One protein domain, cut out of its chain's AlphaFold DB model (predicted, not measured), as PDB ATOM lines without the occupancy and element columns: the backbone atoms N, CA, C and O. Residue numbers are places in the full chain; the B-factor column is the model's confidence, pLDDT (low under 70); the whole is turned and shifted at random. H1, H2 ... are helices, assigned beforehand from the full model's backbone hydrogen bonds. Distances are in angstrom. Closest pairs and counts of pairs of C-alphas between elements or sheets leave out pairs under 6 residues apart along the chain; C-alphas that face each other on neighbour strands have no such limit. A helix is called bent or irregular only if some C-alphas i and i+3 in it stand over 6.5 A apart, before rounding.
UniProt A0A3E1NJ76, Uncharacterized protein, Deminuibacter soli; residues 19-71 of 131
ATOM      1  N   ARG A  19      17.282   7.953 -36.385       93.50
ATOM      2  CA  ARG A  19      17.087   7.074 -35.226       93.50
ATOM      3  C   ARG A  19      15.664   6.545 -35.264       93.50
ATOM      4  O   ARG A  19      14.721   7.325 -35.157       93.50
ATOM      5  N   LEU A  20      15.525   5.236 -35.424       92.94
ATOM      6  CA  LEU A  20      14.222   4.585 -35.485       92.94
ATOM      7  C   LEU A  20      13.673   4.370 -34.068       92.94
ATOM      8  O   LEU A  20      14.389   3.815 -33.228       92.94
ATOM      9  N   PRO A  21      12.424   4.781 -33.785       96.31
ATOM     10  CA  PRO A  21      11.756   4.409 -32.547       96.31
ATOM     11  C   PRO A  21      11.665   2.879 -32.429       96.31
ATOM     12  O   PRO A  21      11.296   2.233 -33.415       96.31
ATOM     13  N   PRO A  22      11.952   2.290 -31.253       96.88
ATOM     14  CA  PRO A  22      11.842   0.844 -31.056       96.88
ATOM     15  C   PRO A  22      10.469   0.296 -31.457       96.88
ATOM     16  O   PRO A  22      10.399  -0.714 -32.151       96.88
ATOM     17  N   ASP A  23       9.396   1.015 -31.122       97.81
ATOM     18  CA  ASP A  23       8.020   0.615 -31.434       97.81
ATOM     19  C   ASP A  23       7.771   0.511 -32.946       97.81
ATOM     20  O   ASP A  23       7.089  -0.402 -33.410       97.81
ATOM     21  N   PHE A  24       8.377   1.396 -33.744       96.81
ATOM     22  CA  PHE A  24       8.282   1.323 -35.202       96.81
ATOM     23  C   PHE A  24       8.992   0.077 -35.742       96.81
ATOM     24  O   PHE A  24       8.437  -0.641 -36.572       96.81
ATOM     25  N   SER A  25      10.185  -0.225 -35.226       96.69
ATOM     26  CA  SER A  25      10.920  -1.444 -35.583       96.69
ATOM     27  C   SER A  25      10.160  -2.712 -35.188       96.69
ATOM     28  O   SER A  25      10.158  -3.682 -35.945       96.69
ATOM     29  N   MET A  26       9.480  -2.702 -34.037       97.94
ATOM     30  CA  MET A  26       8.634  -3.813 -33.593       97.94
ATOM     31  C   MET A  26       7.479  -4.052 -34.565       97.94
ATOM     32  O   MET A  26       7.277  -5.184 -34.995       97.94
ATOM     33  N   VAL A  27       6.765  -2.994 -34.966       98.25
ATOM     34  CA  VAL A  27       5.683  -3.093 -35.960       98.25
ATOM     35  C   VAL A  27       6.208  -3.631 -37.292       98.25
ATOM     36  O   VAL A  27       5.623  -4.562 -37.836       98.25
ATOM     37  N   CYS A  28       7.332  -3.109 -37.789       97.75
ATOM     38  CA  CYS A  28       7.940  -3.581 -39.038       97.75
ATOM     39  C   CYS A  28       8.298  -5.076 -38.971       97.75
ATOM     40  O   CYS A  28       7.965  -5.834 -39.877       97.75
ATOM     41  N   THR A  29       8.891  -5.510 -37.855       97.56
ATOM     42  CA  THR A  29       9.252  -6.917 -37.620       97.56
ATOM     43  C   THR A  29       8.022  -7.827 -37.631       97.56
ATOM     44  O   THR A  29       8.055  -8.892 -38.238       97.56
ATOM     45  N   LEU A  30       6.920  -7.414 -36.993       98.38
ATOM     46  CA  LEU A  30       5.672  -8.189 -36.971       98.38
ATOM     47  C   LEU A  30       5.019  -8.312 -38.355       98.38
ATOM     48  O   LEU A  30       4.304  -9.278 -38.607       98.38
ATOM     49  N   LEU A  31       5.247  -7.332 -39.227       97.75
ATOM     50  CA  LEU A  31       4.699  -7.275 -40.580       97.75
ATOM     51  C   LEU A  31       5.643  -7.858 -41.645       97.75
ATOM     52  O   LEU A  31       5.321  -7.771 -42.826       97.75
ATOM     53  N   ASP A  32       6.778  -8.437 -41.239       97.69
ATOM     54  CA  ASP A  32       7.810  -8.993 -42.129       97.69
ATOM     55  C   ASP A  32       8.314  -7.984 -43.184       97.69
ATOM     56  O   ASP A  32       8.477  -8.288 -44.366       97.69
ATOM     57  N   VAL A  33       8.542  -6.739 -42.755       97.19
ATOM     58  CA  VAL A  33       9.098  -5.666 -43.594       97.19
ATOM     59  C   VAL A  33      10.249  -4.964 -42.885       97.19
ATOM     60  O   VAL A  33      10.281  -4.862 -41.657       97.19
ATOM     61  N   SER A  34      11.207  -4.432 -43.648       96.31
ATOM     62  CA  SER A  34      12.265  -3.601 -43.067       96.31
ATOM     63  C   SER A  34      11.796  -2.144 -42.908       96.31
ATOM     64  O   SER A  34      11.058  -1.635 -43.757       96.31
ATOM     65  N   PRO A  35      12.253  -1.419 -41.867       95.25
ATOM     66  CA  PRO A  35      11.993   0.017 -41.736       95.25
ATOM     67  C   PRO A  35      12.420   0.820 -42.970       95.25
ATOM     68  O   PRO A  35      11.733   1.751 -43.381       95.25
ATOM     69  N   GLU A  36      13.548   0.441 -43.575       93.44
ATOM     70  CA  GLU A  36      14.057   1.049 -44.802       93.44
ATOM     71  C   GLU A  36      13.068   0.888 -45.960       93.44
ATOM     72  O   GLU A  36      12.744   1.874 -46.619       93.44
ATOM     73  N   GLN A  37      12.530  -0.319 -46.163       93.25
ATOM     74  CA  GLN A  37      11.544  -0.576 -47.207       93.25
ATOM     75  C   GLN A  37      10.306   0.307 -47.027       93.25
ATOM     76  O   GLN A  37       9.880   0.947 -47.983       93.25
ATOM     77  N   VAL A  38       9.766   0.397 -45.807       94.06
ATOM     78  CA  VAL A  38       8.586   1.230 -45.516       94.06
ATOM     79  C   VAL A  38       8.853   2.700 -45.846       94.06
ATOM     80  O   VAL A  38       8.028   3.356 -46.484       94.06
ATOM     81  N   LEU A  39      10.011   3.225 -45.438       93.44
ATOM     82  CA  LEU A  39      10.378   4.620 -45.681       93.44
ATOM     83  C   LEU A  39      10.600   4.902 -47.170       93.44
ATOM     84  O   LEU A  39      10.113   5.917 -47.670       93.44
ATOM     85  N   ILE A  40      11.301   4.018 -47.885       90.69
ATOM     86  CA  ILE A  40      11.534   4.151 -49.328       90.69
ATOM     87  C   ILE A  40      10.208   4.100 -50.087       90.69
ATOM     88  O   ILE A  40       9.929   5.009 -50.868       90.69
ATOM     89  N   GLU A  41       9.359   3.107 -49.814       91.06
ATOM     90  CA  GLU A  41       8.059   2.971 -50.478       91.06
ATOM     91  C   GLU A  41       7.157   4.186 -50.199       91.06
ATOM     92  O   GLU A  41       6.520   4.709 -51.117       91.06
ATOM     93  N   PHE A  42       7.140   4.706 -48.965       92.50
ATOM     94  CA  PHE A  42       6.413   5.937 -48.642       92.50
ATOM     95  C   PHE A  42       6.950   7.146 -49.421       92.50
ATOM     96  O   PHE A  42       6.170   7.880 -50.036       92.50
ATOM     97  N   MET A  43       8.273   7.347 -49.446       91.38
ATOM     98  CA  MET A  43       8.900   8.443 -50.191       91.38
ATOM     99  C   MET A  43       8.620   8.347 -51.693       91.38
ATOM    100  O   MET A  43       8.316   9.360 -52.326       91.38
ATOM    101  N   ASP A  44       8.671   7.150 -52.271       88.56
ATOM    102  CA  ASP A  44       8.371   6.916 -53.684       88.56
ATOM    103  C   ASP A  44       6.898   7.189 -54.020       88.56
ATOM    104  O   ASP A  44       6.601   7.798 -55.056       88.56
ATOM    105  N   ASN A  45       5.980   6.815 -53.123       89.69
ATOM    106  CA  ASN A  45       4.551   7.090 -53.266       89.69
ATOM    107  C   ASN A  45       4.246   8.595 -53.213       89.69
ATOM    108  O   ASN A  45       3.559   9.108 -54.100       89.69
ATOM    109  N   VAL A  46       4.795   9.319 -52.229       91.00
ATOM    110  CA  VAL A  46       4.598  10.777 -52.084       91.00
ATOM    111  C   VAL A  46       5.248  11.547 -53.233       91.00
ATOM    112  O   VAL A  46       4.640  12.453 -53.801       91.00
ATOM    113  N   SER A  47       6.475  11.181 -53.609       88.00
ATOM    114  CA  SER A  47       7.227  11.872 -54.665       88.00
ATOM    115  C   SER A  47       6.748  11.543 -56.081       88.00
ATOM    116  O   SER A  47       7.226  12.152 -57.042       88.00
ATOM    117  N   ARG A  48       5.835  10.570 -56.239       83.56
ATOM    118  CA  ARG A  48       5.367  10.065 -57.542       83.56
ATOM    119  C   ARG A  48       6.557   9.705 -58.456       83.56
ATOM    120  O   ARG A  48       6.505   9.870 -59.678       83.56
ATOM    121  N   ARG A  49       7.682   9.269 -57.877       74.44
ATOM    122  CA  ARG A  49       8.961   9.169 -58.594       74.44
ATOM    123  C   ARG A  49       8.984   7.998 -59.562       74.44
ATOM    124  O   ARG A  49       9.351   8.189 -60.727       74.44
ATOM    125  N   ILE A  50       8.580   6.833 -59.071       70.31
ATOM    126  CA  ILE A  50       8.552   5.566 -59.797       70.31
ATOM    127  C   ILE A  50       7.106   5.113 -60.067       70.31
ATOM    128  O   ILE A  50       6.157   5.564 -59.407       70.31
ATOM    129  N   PRO A  51       6.895   4.218 -61.045       60.75
ATOM    130  CA  PRO A  51       5.699   3.385 -61.067       60.75
ATOM    131  C   PRO A  51       5.622   2.620 -59.732       60.75
ATOM    132  O   PRO A  51       6.500   1.820 -59.433       60.75
ATOM    133  N   SER A  52       4.635   2.929 -58.891       63.75
ATOM    134  CA  SER A  52       4.357   2.215 -57.646       63.75
ATOM    135  C   SER A  52       3.524   0.972 -57.961       63.75
ATOM    136  O   SER A  52       3.064   0.781 -59.091       63.75
ATOM    137  N   LYS A  53       3.290   0.158 -56.929       59.31
ATOM    138  CA  LYS A  53       2.423  -1.026 -56.973       59.31
ATOM    139  C   LYS A  53       0.943  -0.698 -57.284       59.31
ATOM    140  O   LYS A  53       0.224  -1.604 -57.692       59.31
ATOM    141  N   GLY A  54       0.511   0.567 -57.184       66.44
ATOM    142  CA  GLY A  54      -0.858   1.003 -57.488       66.44
ATOM    143  C   GLY A  54      -1.127   2.493 -57.219       66.44
ATOM    144  O   GLY A  54      -0.319   3.195 -56.605       66.44
ATOM    145  N   ASP A  55      -2.262   2.999 -57.716       78.06
ATOM    146  CA  ASP A  55      -2.727   4.373 -57.452       78.06
ATOM    147  C   ASP A  55      -3.277   4.539 -56.022       78.06
ATOM    148  O   ASP A  55      -3.131   5.607 -55.426       78.06
ATOM    149  N   ALA A  56      -3.800   3.464 -55.422       86.81
ATOM    150  CA  ALA A  56      -4.399   3.481 -54.088       86.81
ATOM    151  C   ALA A  56      -3.387   3.794 -52.972       86.81
ATOM    152  O   ALA A  56      -3.674   4.589 -52.078       86.81
ATOM    153  N   GLU A  57      -2.183   3.220 -53.024       88.31
ATOM    154  CA  GLU A  57      -1.128   3.465 -52.034       88.31
ATOM    155  C   GLU A  57      -0.650   4.918 -52.077       88.31
ATOM    156  O   GLU A  57      -0.337   5.517 -51.046       88.31
ATOM    157  N   ARG A  58      -0.625   5.515 -53.272       86.94
ATOM    158  CA  ARG A  58      -0.250   6.922 -53.441       86.94
ATOM    159  C   ARG A  58      -1.315   7.851 -52.884       86.94
ATOM    160  O   ARG A  58      -0.978   8.853 -52.255       86.94
ATOM    161  N   ASP A  59      -2.580   7.524 -53.107       88.31
ATOM    162  CA  ASP A  59      -3.690   8.296 -52.565       88.31
ATOM    163  C   ASP A  59      -3.738   8.174 -51.039       88.31
ATOM    164  O   ASP A  59      -3.919   9.178 -50.353       88.31
ATOM    165  N   ALA A  60      -3.452   6.993 -50.482       91.12
ATOM    166  CA  ALA A  60      -3.289   6.810 -49.042       91.12
ATOM    167  C   ALA A  60      -2.128   7.649 -48.477       91.12
ATOM    168  O   ALA A  60      -2.302   8.340 -47.472       91.12
ATOM    169  N   ALA A  61      -0.967   7.655 -49.141       91.69
ATOM    170  CA  ALA A  61       0.179   8.465 -48.730       91.69
ATOM    171  C   ALA A  61      -0.124   9.975 -48.787       91.69
ATOM    172  O   ALA A  61       0.233  10.715 -47.870       91.69
ATOM    173  N   LEU A  62      -0.836  10.439 -49.820       88.69
ATOM    174  CA  LEU A  62      -1.292  11.830 -49.901       88.69
ATOM    175  C   LEU A  62      -2.300  12.182 -48.819       88.69
ATOM    176  O   LEU A  62      -2.180  13.231 -48.189       88.69
ATOM    177  N   ASN A  63      -3.271  11.305 -48.585       90.06
ATOM    178  CA  ASN A  63      -4.256  11.500 -47.535       90.06
ATOM    179  C   ASN A  63      -3.574  11.589 -46.172       90.06
ATOM    180  O   ASN A  63      -3.921  12.474 -45.397       90.06
ATOM    181  N   TYR A  64      -2.566  10.759 -45.898       93.12
ATOM    182  CA  TYR A  64      -1.759  10.877 -44.685       93.12
ATOM    183  C   TYR A  64      -1.111  12.266 -44.566       93.12
ATOM    184  O   TYR A  64      -1.283  12.942 -43.554       93.12
ATOM    185  N   MET A  65      -0.444  12.744 -45.625       91.62
ATOM    186  CA  MET A  65       0.201  14.065 -45.628       91.62
ATOM    187  C   MET A  65      -0.800  15.218 -45.407       91.62
ATOM    188  O   MET A  65      -0.490  16.170 -44.683       91.62
ATOM    189  N   LEU A  66      -2.004  15.113 -45.984       88.44
ATOM    190  CA  LEU A  66      -3.120  16.044 -45.781       88.44
ATOM    191  C   LEU A  66      -3.623  16.033 -44.332       88.44
ATOM    192  O   LEU A  66      -3.793  17.095 -43.734       88.44
ATOM    193  N   HIS A  67      -3.832  14.849 -43.755       91.56
ATOM    194  CA  HIS A  67      -4.306  14.702 -42.375       91.56
ATOM    195  C   HIS A  67      -3.285  15.230 -41.364       91.56
ATOM    196  O   HIS A  67      -3.667  15.843 -40.371       91.56
ATOM    197  N   CYS A  68      -1.989  15.066 -41.641       93.25
ATOM    198  CA  CYS A  68      -0.912  15.661 -40.850       93.25
ATOM    199  C   CYS A  68      -0.769  17.183 -41.037       93.25
ATOM    200  O   CYS A  68       0.051  17.798 -40.358       93.25
ATOM    201  N   GLN A  69      -1.544  17.799 -41.941       90.44
ATOM    202  CA  GLN A  69      -1.553  19.241 -42.213       90.44
ATOM    203  C   GLN A  69      -0.187  19.810 -42.629       90.44
ATOM    204  O   GLN A  69       0.113  20.991 -42.411       90.44
ATOM    205  N   TYR A  70       0.660  18.992 -43.259       92.31
ATOM    206  CA  TYR A  70       1.955  19.460 -43.738       92.31
ATOM    207  C   TYR A  70       1.771  20.568 -44.777       92.31
ATOM    208  O   TYR A  70       1.113  20.374 -45.791       92.31
ATOM    209  N   GLY A  71       2.357  21.742 -44.529       89.00
ATOM    210  CA  GLY A  71       2.262  22.883 -45.446       89.00
ATOM    211  C   GLY A  71       0.898  23.583 -45.481       89.00
ATOM    212  O   GLY A  71       0.711  24.442 -46.335       89.00
TER     213      GLY A  71
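AT A GLANCE: This is residues 19 to 71 of the 131 residues of an uncharacterized protein of Deminuibacter soli (UniProt A0A3E1NJ76). Three helices make an open bracket like a squared U: H2 is the crossbar, H1 forms one arm at the crossbar's first end, and H3 forms the other arm toward its far end. Both arms reach to the same side of H2, each about perpendicular to it, and H1 and H3 are apart across an open gap. The last residues, 66 to 71, stick out free beyond the contact of H3 with H2. The printed part has 53 residues with three named helices in the order H1, H2, H3 and no named strand; the class is all helix. The whole is only just loose, close to compact, with a radius of gyration of the C-alphas of 12.2 A, and the C-alphas span 27 by 25 by 17 A.

HOW THE PARTS SIT: H1, residues 22 to 30, comes first along the printed part. H2, residues 35 to 47, follows it after a tight link of 4 residues. H1 and H2 only just touch, with 3 pairs of C-alphas within 8 A, and H2 does so with residue 35 alone. The closest C-alphas of the two are those of Cys 28 and Pro 35, 6.1 A apart. Their lines are about perpendicular, at 88 degrees. H3, residues 55 to 67, touches H2 with residues 57 to 62 alone, and H2 meets that touch with residues 42 to 46 alone. Their closest C-alphas are those of Asn 45 and Arg 58, 4.8 A apart. The lines of H2 and H3 are about perpendicular, at 89 degrees, and their centres are 12.0 A apart. H1 and H3 are apart. In H1, H2 and H3, every backbone O i to N i+4 pair is within hydrogen-bond range.

IN THESE COORDINATES: H1 begins at the C-alpha of Pro 22, at (11.842, 0.844, -31.056), and is 12.4 A from first to last C-alpha. H2 runs from Pro 35, with its C-alpha at (11.993, 0.017, -41.736), to Ser 47, a length of 18.2 A. H3 runs from Asp 55 to His 67, a length of 18.3 A, and its last C-alpha is at (-4.306, 14.702, -42.375). None of these helices is bent.

THE WHOLE: The two C-alphas farthest apart are those of Asp 32 and Gly 71, at 32.5 A. The printed part runs from residue 19 to residue 71 and has no cut. The link from H2 to H3, of 7 residues, is short, and no link is long. Residues 66 to 71, of which 66 and 67 belong to H3, stand free. The mean pLDDT of the printed part is 89.4, and residues 51 to 54, in the link from H2 to H3, are under 70.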